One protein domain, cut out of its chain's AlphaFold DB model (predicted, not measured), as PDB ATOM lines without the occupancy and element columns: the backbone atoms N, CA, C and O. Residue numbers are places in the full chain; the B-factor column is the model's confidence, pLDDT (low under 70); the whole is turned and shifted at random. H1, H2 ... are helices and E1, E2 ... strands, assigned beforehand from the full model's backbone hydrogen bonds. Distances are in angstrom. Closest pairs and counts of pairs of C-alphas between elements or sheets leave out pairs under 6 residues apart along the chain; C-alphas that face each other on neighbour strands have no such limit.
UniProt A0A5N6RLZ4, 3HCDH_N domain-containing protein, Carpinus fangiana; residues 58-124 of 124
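AT A GLANCE: This is residues 58 to 124 of the 124 residues of the protein "3HCDH_N domain-containing protein" of Carpinus fangiana (UniProt A0A5N6RLZ4). A small sheet of three short parallel strands, in the order E1 E2 E3, is covered on one face by two helices, H1 and H2. The 67 printed residues hold, along the chain, E1 H1 E2 H2 E3, class mixed, with under half of the residues in named elements. The whole is compact, radius of gyration of the C-alphas 10.9 A, spanning 28 by 25 by 19 A.

HOW THE PARTS SIT: Inner strand E2, residues 94 to 97, is parallel to E1, residues 66 to 69, with N 67 and O 94 2.9 A apart, and to E3, residues 117 to 119, with N 118 and O 95 3.0 A apart, both within hydrogen-bond range. H1, residues 75 to 88, is on the sheet at a height of 9.8 A. H2, residues 104 to 110, is on the same face and touches H1 at a steep tilt of 65 degrees, closest C-alphas Gln 79 and Ile 107, 4.9 A. E1, H1, E2 and E2, H2, E3 are strand-helix-strand units, two parallel neighbour strands with a helix between, with right-handed crossovers. O i to N i+4 pairs within range number 9 of 10 in H1 and 2 of 3 in H2.

IN THESE COORDINATES: E1 begins at C-alpha 66 (132.752, 163.366, 156.759); H1 measures 20.2 A; E3 ends at C-alpha 119 (140.474, 167.916, 164.797).

THE WHOLE: The printed part has no cut and no long link; residue 124 has pLDDT under 70.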
ATOM      1  N   TYR A  58     136.577 149.811 153.576       85.62
ATOM      2  CA  TYR A  58     136.687 151.208 153.173       85.62
ATOM      3  C   TYR A  58     135.854 151.559 151.927       85.62
ATOM      4  O   TYR A  58     135.583 152.730 151.682       85.62
ATOM      5  N   GLU A  59     135.395 150.575 151.152       88.38
ATOM      6  CA  GLU A  59     134.565 150.806 149.954       88.38
ATOM      7  C   GLU A  59     133.243 151.505 150.295       88.38
ATOM      8  O   GLU A  59     132.677 152.267 149.507       88.38
ATOM      9  N   SER A  60     132.768 151.293 151.519       85.69
ATOM     10  CA  SER A  60     131.582 151.940 152.062       85.69
ATOM     11  C   SER A  60     131.710 153.463 152.250       85.69
ATOM     12  O   SER A  60     130.701 154.100 152.546       85.69
ATOM     13  N   PHE A  61     132.899 154.057 152.073       87.44
ATOM     14  CA  PHE A  61     133.162 155.486 152.313       87.44
ATOM     15  C   PHE A  61     133.111 156.375 151.060       87.44
ATOM     16  O   PHE A  61     133.273 157.591 151.154       87.44
ATOM     17  N   LYS A  62     132.857 155.791 149.887       91.75
ATOM     18  CA  LYS A  62     132.875 156.491 148.590       91.75
ATOM     19  C   LYS A  62     131.872 157.645 148.453       91.75
ATOM     20  O   LYS A  62     132.094 158.548 147.653       91.75
ATOM     21  N   ASP A  63     130.792 157.609 149.231       89.44
ATOM     22  CA  ASP A  63     129.699 158.591 149.211       89.44
ATOM     23  C   ASP A  63     129.627 159.383 150.535       89.44
ATOM     24  O   ASP A  63     128.583 159.927 150.888       89.44
ATOM     25  N   THR A  64     130.721 159.405 151.304       87.88
ATOM     26  CA  THR A  64     130.766 160.011 152.640       87.88
ATOM     27  C   THR A  64     131.190 161.474 152.588       87.88
ATOM     28  O   THR A  64     132.174 161.820 151.942       87.88
ATOM     29  N   ASP A  65     130.483 162.325 153.333       91.31
ATOM     30  CA  ASP A  65     130.808 163.752 153.450       91.31
ATOM     31  C   ASP A  65     131.806 164.052 154.582       91.31
ATOM     32  O   ASP A  65     132.548 165.033 154.526       91.31
ATOM     33  N   MET A  66     131.836 163.220 155.628       92.81
ATOM     34  CA  MET A  66     132.752 163.366 156.759       92.81
ATOM     35  C   MET A  66     133.040 162.024 157.435       92.81
ATOM     36  O   MET A  66     132.132 161.230 157.669       92.81
ATOM     37  N   VAL A  67     134.297 161.814 157.824       90.94
ATOM     38  CA  VAL A  67     134.743 160.680 158.643       90.94
ATOM     39  C   VAL A  67     135.338 161.200 159.944       90.94
ATOM     40  O   VAL A  67     136.096 162.164 159.924       90.94
ATOM     41  N   ILE A  68     135.020 160.553 161.068       92.19
ATOM     42  CA  ILE A  68     135.659 160.802 162.367       92.19
ATOM     43  C   ILE A  68     136.408 159.535 162.780       92.19
ATOM     44  O   ILE A  68     135.813 158.479 162.987       92.19
ATOM     45  N   GLU A  69     137.724 159.649 162.891       91.38
ATOM     46  CA  GLU A  69     138.635 158.597 163.321       91.38
ATOM     47  C   GLU A  69     138.789 158.620 164.853       91.38
ATOM     48  O   GLU A  69     139.162 159.641 165.426       91.38
ATOM     49  N   ASP A  70     138.506 157.492 165.513       88.19
ATOM     50  CA  ASP A  70     138.614 157.303 166.974       88.19
ATOM     51  C   ASP A  70     139.354 155.992 167.320       88.19
ATOM     52  O   ASP A  70     138.954 155.222 168.193       88.19
ATOM     53  N   ALA A  71     140.426 155.686 166.585       88.00
ATOM     54  CA  ALA A  71     141.325 154.584 166.902       88.00
ATOM     55  C   ALA A  71     142.307 154.973 168.017       88.00
ATOM     56  O   ALA A  71     142.462 156.141 168.391       88.00
ATOM     57  N   ILE A  72     143.009 153.962 168.533       87.44
ATOM     58  CA  ILE A  72     144.029 154.119 169.576       87.44
ATOM     59  C   ILE A  72     145.090 155.170 169.203       87.44
ATOM     60  O   ILE A  72     145.391 155.383 168.026       87.44
ATOM     61  N   GLU A  73     145.702 155.790 170.215       90.38
ATOM     62  CA  GLU A  73     146.735 156.826 170.051       90.38
ATOM     63  C   GLU A  73     148.079 156.227 169.601       90.38
ATOM     64  O   GLU A  73     149.057 156.151 170.343       90.38
ATOM     65  N   ASN A  74     148.114 155.762 168.352       93.62
ATOM     66  CA  ASN A  74     149.295 155.262 167.672       93.62
ATOM     67  C   ASN A  74     149.482 156.017 166.353       93.62
ATOM     68  O   ASN A  74     148.663 155.905 165.440       93.62
ATOM     69  N   VAL A  75     150.590 156.755 166.242       96.31
ATOM     70  CA  VAL A  75     150.886 157.606 165.078       96.31
ATOM     71  C   VAL A  75     150.894 156.807 163.774       96.31
ATOM     72  O   VAL A  75     150.231 157.200 162.821       96.31
ATOM     73  N   SER A  76     151.600 155.673 163.722       96.19
ATOM     74  CA  SER A  76     151.714 154.888 162.484       96.19
ATOM     75  C   SER A  76     150.367 154.326 162.035       96.19
ATOM     76  O   SER A  76     150.106 154.270 160.834       96.19
ATOM     77  N   LEU A  77     149.526 153.906 162.981       93.00
ATOM     78  CA  LEU A  77     148.181 153.426 162.685       93.00
ATOM     79  C   LEU A  77     147.321 154.558 162.125       93.00
ATOM     80  O   LEU A  77     146.741 154.397 161.058       93.00
ATOM     81  N   LYS A  78     147.275 155.717 162.792       94.44
ATOM     82  CA  LYS A  78     146.484 156.860 162.318       94.44
ATOM     83  C   LYS A  78     146.962 157.351 160.950       94.44
ATOM     84  O   LYS A  78     146.139 157.541 160.064       94.44
ATOM     85  N   GLN A  79     148.273 157.445 160.723       97.44
ATOM     86  CA  GLN A  79     148.824 157.767 159.400       97.44
ATOM     87  C   GLN A  79     148.366 156.773 158.319       97.44
ATOM     88  O   GLN A  79     148.061 157.179 157.199       97.44
ATOM     89  N   GLN A  80     148.307 155.474 158.637       96.31
ATOM     90  CA  GLN A  80     147.794 154.462 157.712       96.31
ATOM     91  C   GLN A  80     146.291 154.640 157.452       96.31
ATOM     92  O   GLN A  80     145.886 154.643 156.293       96.31
ATOM     93  N   ILE A  81     145.489 154.836 158.505       94.62
ATOM     94  CA  ILE A  81     144.044 155.069 158.390       94.62
ATOM     95  C   ILE A  81     143.774 156.269 157.482       94.62
ATOM     96  O   ILE A  81     143.005 156.156 156.535       94.62
ATOM     97  N   PHE A  82     144.439 157.403 157.711       96.31
ATOM     98  CA  PHE A  82     144.236 158.611 156.908       96.31
ATOM     99  C   PHE A  82     144.697 158.447 155.453       96.31
ATOM    100  O   PHE A  82     144.033 158.947 154.546       96.31
ATOM    101  N   ALA A  83     145.780 157.703 155.206       96.50
ATOM    102  CA  ALA A  83     146.217 157.380 153.848       96.50
ATOM    103  C   ALA A  83     145.233 156.458 153.108       96.50
ATOM    104  O   ALA A  83     145.103 156.549 151.890       96.50
ATOM    105  N   ASP A  84     144.544 155.562 153.813       95.31
ATOM    106  CA  ASP A  84     143.497 154.735 153.218       95.31
ATOM    107  C   ASP A  84     142.206 155.539 153.015       95.31
ATOM    108  O   ASP A  84     141.659 155.527 151.915       95.31
ATOM    109  N   LEU A  85     141.772 156.329 154.001       94.50
ATOM    110  CA  LEU A  85     140.623 157.229 153.863       94.50
ATOM    111  C   LEU A  85     140.779 158.182 152.672       94.50
ATOM    112  O   LEU A  85     139.818 158.375 151.937       94.50
ATOM    113  N   GLU A  86     141.979 158.712 152.418       96.12
ATOM    114  CA  GLU A  86     142.258 159.530 151.231       96.12
ATOM    115  C   GLU A  86     141.923 158.813 149.912       96.12
ATOM    116  O   GLU A  86     141.443 159.461 148.982       96.12
ATOM    117  N   LYS A  87     142.166 157.498 149.821       96.12
ATOM    118  CA  LYS A  87     141.934 156.704 148.603       96.12
ATOM    119  C   LYS A  87     140.456 156.405 148.374       96.12
ATOM    120  O   LYS A  87     140.029 156.353 147.224       96.12
ATOM    121  N   TYR A  88     139.712 156.149 149.449       95.19
ATOM    122  CA  TYR A  88     138.335 155.658 149.365       95.19
ATOM    123  C   TYR A  88     137.279 156.748 149.545       95.19
ATOM    124  O   TYR A  88     136.165 156.593 149.055       95.19
ATOM    125  N   CYS A  89     137.604 157.845 150.230       95.25
ATOM    126  CA  CYS A  89     136.673 158.950 150.420       95.25
ATOM    127  C   CYS A  89     136.700 159.898 149.214       95.25
ATOM    128  O   CYS A  89     137.770 160.170 148.657       95.25
ATOM    129  N   PRO A  90     135.554 160.491 148.843       95.12
ATOM    130  CA  PRO A  90     135.509 161.466 147.766       95.12
ATOM    131  C   PRO A  90     136.317 162.723 148.145       95.12
ATOM    132  O   PRO A  90     136.497 162.994 149.335       95.12
ATOM    133  N   PRO A  91     136.808 163.525 147.177       96.19
ATOM    134  CA  PRO A  91     137.665 164.684 147.458       96.19
ATOM    135  C   PRO A  91     137.048 165.726 148.400       96.19
ATOM    136  O   PRO A  91     137.780 166.418 149.099       96.19
ATOM    137  N   HIS A  92     135.714 165.826 148.443       95.06
ATOM    138  CA  HIS A  92     134.996 166.750 149.326       95.06
ATOM    139  C   HIS A  92     134.842 166.248 150.767       95.06
ATOM    140  O   HIS A  92     134.428 167.021 151.627       95.06
ATOM    141  N   CYS A  93     135.155 164.977 151.039       95.38
ATOM    142  CA  CYS A  93     135.002 164.388 152.364       95.38
ATOM    143  C   CYS A  93     135.980 165.010 153.363       95.38
ATOM    144  O   CYS A  93     137.193 164.978 153.138       95.38
ATOM    145  N   ILE A  94     135.464 165.490 154.494       95.94
ATOM    146  CA  ILE A  94     136.273 165.947 155.629       95.94
ATOM    147  C   ILE A  94     136.804 164.740 156.408       95.94
ATOM    148  O   ILE A  94     136.053 163.816 156.721       95.94
ATOM    149  N   LEU A  95     138.093 164.753 156.747       95.62
ATOM    150  CA  LEU A  95     138.759 163.689 157.497       95.62
ATOM    151  C   LEU A  95     139.110 164.203 158.894       95.62
ATOM    152  O   LEU A  95     140.052 164.969 159.070       95.62
ATOM    153  N   ALA A  96     138.347 163.812 159.905       95.12
ATOM    154  CA  ALA A  96     138.530 164.294 161.265       95.12
ATOM    155  C   ALA A  96     139.190 163.243 162.163       95.12
ATOM    156  O   ALA A  96     138.854 162.066 162.071       95.12
ATOM    157  N   SER A  97     140.082 163.653 163.068       93.69
ATOM    158  CA  SER A  97     140.579 162.785 164.148       93.69
ATOM    159  C   SER A  97     140.054 163.251 165.503       93.69
ATOM    160  O   SER A  97     140.105 164.441 165.815       93.69
ATOM    161  N   ASN A  98     139.594 162.304 166.320       91.56
ATOM    162  CA  ASN A  98     139.273 162.500 167.734       91.56
ATOM    163  C   ASN A  98     140.518 162.419 168.648       91.56
ATOM    164  O   ASN A  98     140.392 162.341 169.870       91.56
ATOM    165  N   THR A  99     141.733 162.389 168.085       91.19
ATOM    166  CA  THR A  99     142.962 162.363 168.895       91.19
ATOM    167  C   THR A  99     142.976 163.496 169.914       91.19
ATOM    168  O   THR A  99     142.528 164.592 169.611       91.19
ATOM    169  N   SER A 100     143.501 163.261 171.115       89.75
ATOM    170  CA  SER A 100     143.658 164.312 172.137       89.75
ATOM    171  C   SER A 100     145.084 164.846 172.262       89.75
ATOM    172  O   SER A 100     145.296 165.856 172.931       89.75
ATOM    173  N   ILE A 101     146.062 164.162 171.664       91.88
ATOM    174  CA  ILE A 101     147.488 164.403 171.936       91.88
ATOM    175  C   ILE A 101     148.389 164.363 170.696       91.88
ATOM    176  O   ILE A 101     149.536 164.798 170.786       91.88
ATOM    177  N   ILE A 102     147.925 163.828 169.563       95.38
ATOM    178  CA  ILE A 102     148.742 163.704 168.351       95.38
ATOM    179  C   ILE A 102     148.504 164.918 167.448       95.38
ATOM    180  O   ILE A 102     147.367 165.306 167.194       95.38
ATOM    181  N   ASP A 103     149.588 165.507 166.940       96.88
ATOM    182  CA  ASP A 103     149.533 166.609 165.975       96.88
ATOM    183  C   ASP A 103     148.860 166.159 164.662       96.88
ATOM    184  O   ASP A 103     149.233 165.143 164.070       96.88
ATOM    185  N   LEU A 104     147.880 166.927 164.179       97.12
ATOM    186  CA  LEU A 104     147.153 166.618 162.942       97.12
ATOM    187  C   LEU A 104     148.058 166.638 161.704       97.12
ATOM    188  O   LEU A 104     147.865 165.841 160.787       97.12
ATOM    189  N   SER A 105     149.074 167.501 161.688       96.69
ATOM    190  CA  SER A 105     150.076 167.564 160.619       96.69
ATOM    191  C   SER A 105     150.875 166.265 160.561       96.69
ATOM    192  O   SER A 105     151.157 165.758 159.476       96.69
ATOM    193  N   LEU A 106     151.187 165.689 161.729       97.69
ATOM    194  CA  LEU A 106     151.857 164.395 161.832       97.69
ATOM    195  C   LEU A 106     150.943 163.251 161.368       97.69
ATOM    196  O   LEU A 106     151.399 162.349 160.669       97.69
ATOM    197  N   ILE A 107     149.648 163.283 161.699       97.12
ATOM    198  CA  ILE A 107     148.668 162.307 161.189       97.12
ATOM    199  C   ILE A 107     148.570 162.377 159.657       97.12
ATOM    200  O   ILE A 107     148.563 161.346 158.984       97.12
ATOM    201  N   GLY A 108     148.537 163.590 159.103       97.19
ATOM    202  CA  GLY A 108     148.391 163.844 157.671       97.19
ATOM    203  C   GLY A 108     149.655 163.648 156.829       97.19
ATOM    204  O   GLY A 108     149.580 163.787 155.608       97.19
ATOM    205  N   GLU A 109     150.801 163.323 157.431       97.56
ATOM    206  CA  GLU A 109     152.116 163.289 156.767       97.56
ATOM    207  C   GLU A 109     152.178 162.329 155.563       97.56
ATOM    208  O   GLU A 109     152.896 162.579 154.598       97.56
ATOM    209  N   ARG A 110     151.392 161.243 155.583       96.56
ATOM    210  CA  ARG A 110     151.337 160.245 154.495       96.56
ATOM    211  C   ARG A 110     150.241 160.496 153.461       96.56
ATOM    212  O   ARG A 110     150.002 159.634 152.617       96.56
ATOM    213  N   THR A 111     149.573 161.639 153.535       96.00
ATOM    214  CA  THR A 111     148.471 162.009 152.639       96.00
ATOM    215  C   THR A 111     148.882 163.167 151.731       96.00
ATOM    216  O   THR A 111     149.899 163.822 151.956       96.00
ATOM    217  N   LYS A 112     148.084 163.450 150.704       96.12
ATOM    218  CA  LYS A 112     148.111 164.707 149.937       96.12
ATOM    219  C   LYS A 112     146.914 165.612 150.264       96.12
ATOM    220  O   LYS A 112     146.698 166.609 149.587       96.12
ATOM    221  N   SER A 113     146.136 165.224 151.271       93.38
ATOM    222  CA  SER A 113     144.825 165.766 151.626       93.38
ATOM    223  C   SER A 113     144.867 166.549 152.941       93.38
ATOM    224  O   SER A 113     143.894 166.549 153.693       93.38
ATOM    225  N   GLN A 114     146.003 167.171 153.282       95.56
ATOM    226  CA  GLN A 114     146.151 167.871 154.565       95.56
ATOM    227  C   GLN A 114     145.146 169.021 154.738       95.56
ATOM    228  O   GLN A 114     144.777 169.347 155.861       95.56
ATOM    229  N   ASP A 115     144.678 169.611 153.639       96.25
ATOM    230  CA  ASP A 115     143.713 170.712 153.594       96.25
ATOM    231  C   ASP A 115     142.309 170.336 154.093       96.25
ATOM    232  O   ASP A 115     141.543 171.214 154.491       96.25
ATOM    233  N   ARG A 116     141.985 169.039 154.112       95.56
ATOM    234  CA  ARG A 116     140.700 168.499 154.586       95.56
ATOM    235  C   ARG A 116     140.816 167.662 155.861       95.56
ATOM    236  O   ARG A 116     139.845 167.002 156.238       95.56
ATOM    237  N   ILE A 117     141.975 167.695 156.531       97.38
ATOM    238  CA  ILE A 117     142.180 167.061 157.840       97.38
ATOM    239  C   ILE A 117     141.856 168.050 158.961       97.38
ATOM    240  O   ILE A 117     142.404 169.149 159.010       97.38
ATOM    241  N   VAL A 118     140.985 167.650 159.891       96.81
ATOM    242  CA  VAL A 118     140.561 168.489 161.024       96.81
ATOM    243  C   VAL A 118     140.600 167.735 162.354       96.81
ATOM    244  O   VAL A 118     140.568 166.507 162.406       96.81
ATOM    245  N   GLY A 119     140.654 168.476 163.459       93.88
ATOM    246  CA  GLY A 119     140.474 167.916 164.797       93.88
ATOM    247  C   GLY A 119     138.993 167.892 165.167       93.88
ATOM    248  O   GLY A 119     138.290 168.880 164.964       93.88
ATOM    249  N   ALA A 120     138.525 166.788 165.738       88.12
ATOM    250  CA  ALA A 120     137.174 166.632 166.270       88.12
ATOM    251  C   ALA A 120     137.246 166.054 167.686       88.12
ATOM    252  O   ALA A 120     136.864 164.916 167.918       88.12
ATOM    253  N   HIS A 121     137.786 166.840 168.617       84.44
ATOM    254  CA  HIS A 121     137.996 166.437 170.007       84.44
ATOM    255  C   HIS A 121     136.661 166.320 170.764       84.44
ATOM    256  O   HIS A 121     136.103 167.318 171.226       84.44
ATOM    257  N   PHE A 122     136.161 165.098 170.910       79.06
ATOM    258  CA  PHE A 122     135.037 164.744 171.766       79.06
ATOM    259  C   PHE A 122     135.540 164.341 173.152       79.06
ATOM    260  O   PHE A 122     136.421 163.495 173.305       79.06
ATOM    261  N   PHE A 123     134.935 164.924 174.180       73.19
ATOM    262  CA  PHE A 123     135.209 164.566 175.565       73.19
ATOM    263  C   PHE A 123     134.371 163.342 175.949       73.19
ATOM    264  O   PHE A 123     133.170 163.305 175.668       73.19
ATOM    265  N   ARG A 124     135.015 162.345 176.564       63.88
ATOM    266  CA  ARG A 124     134.339 161.207 177.204       63.88
ATOM    267  C   ARG A 124     134.061 161.494 178.672       63.88
ATOM    268  O   ARG A 124     134.867 162.232 179.282       63.88
TER     269      ARG A 124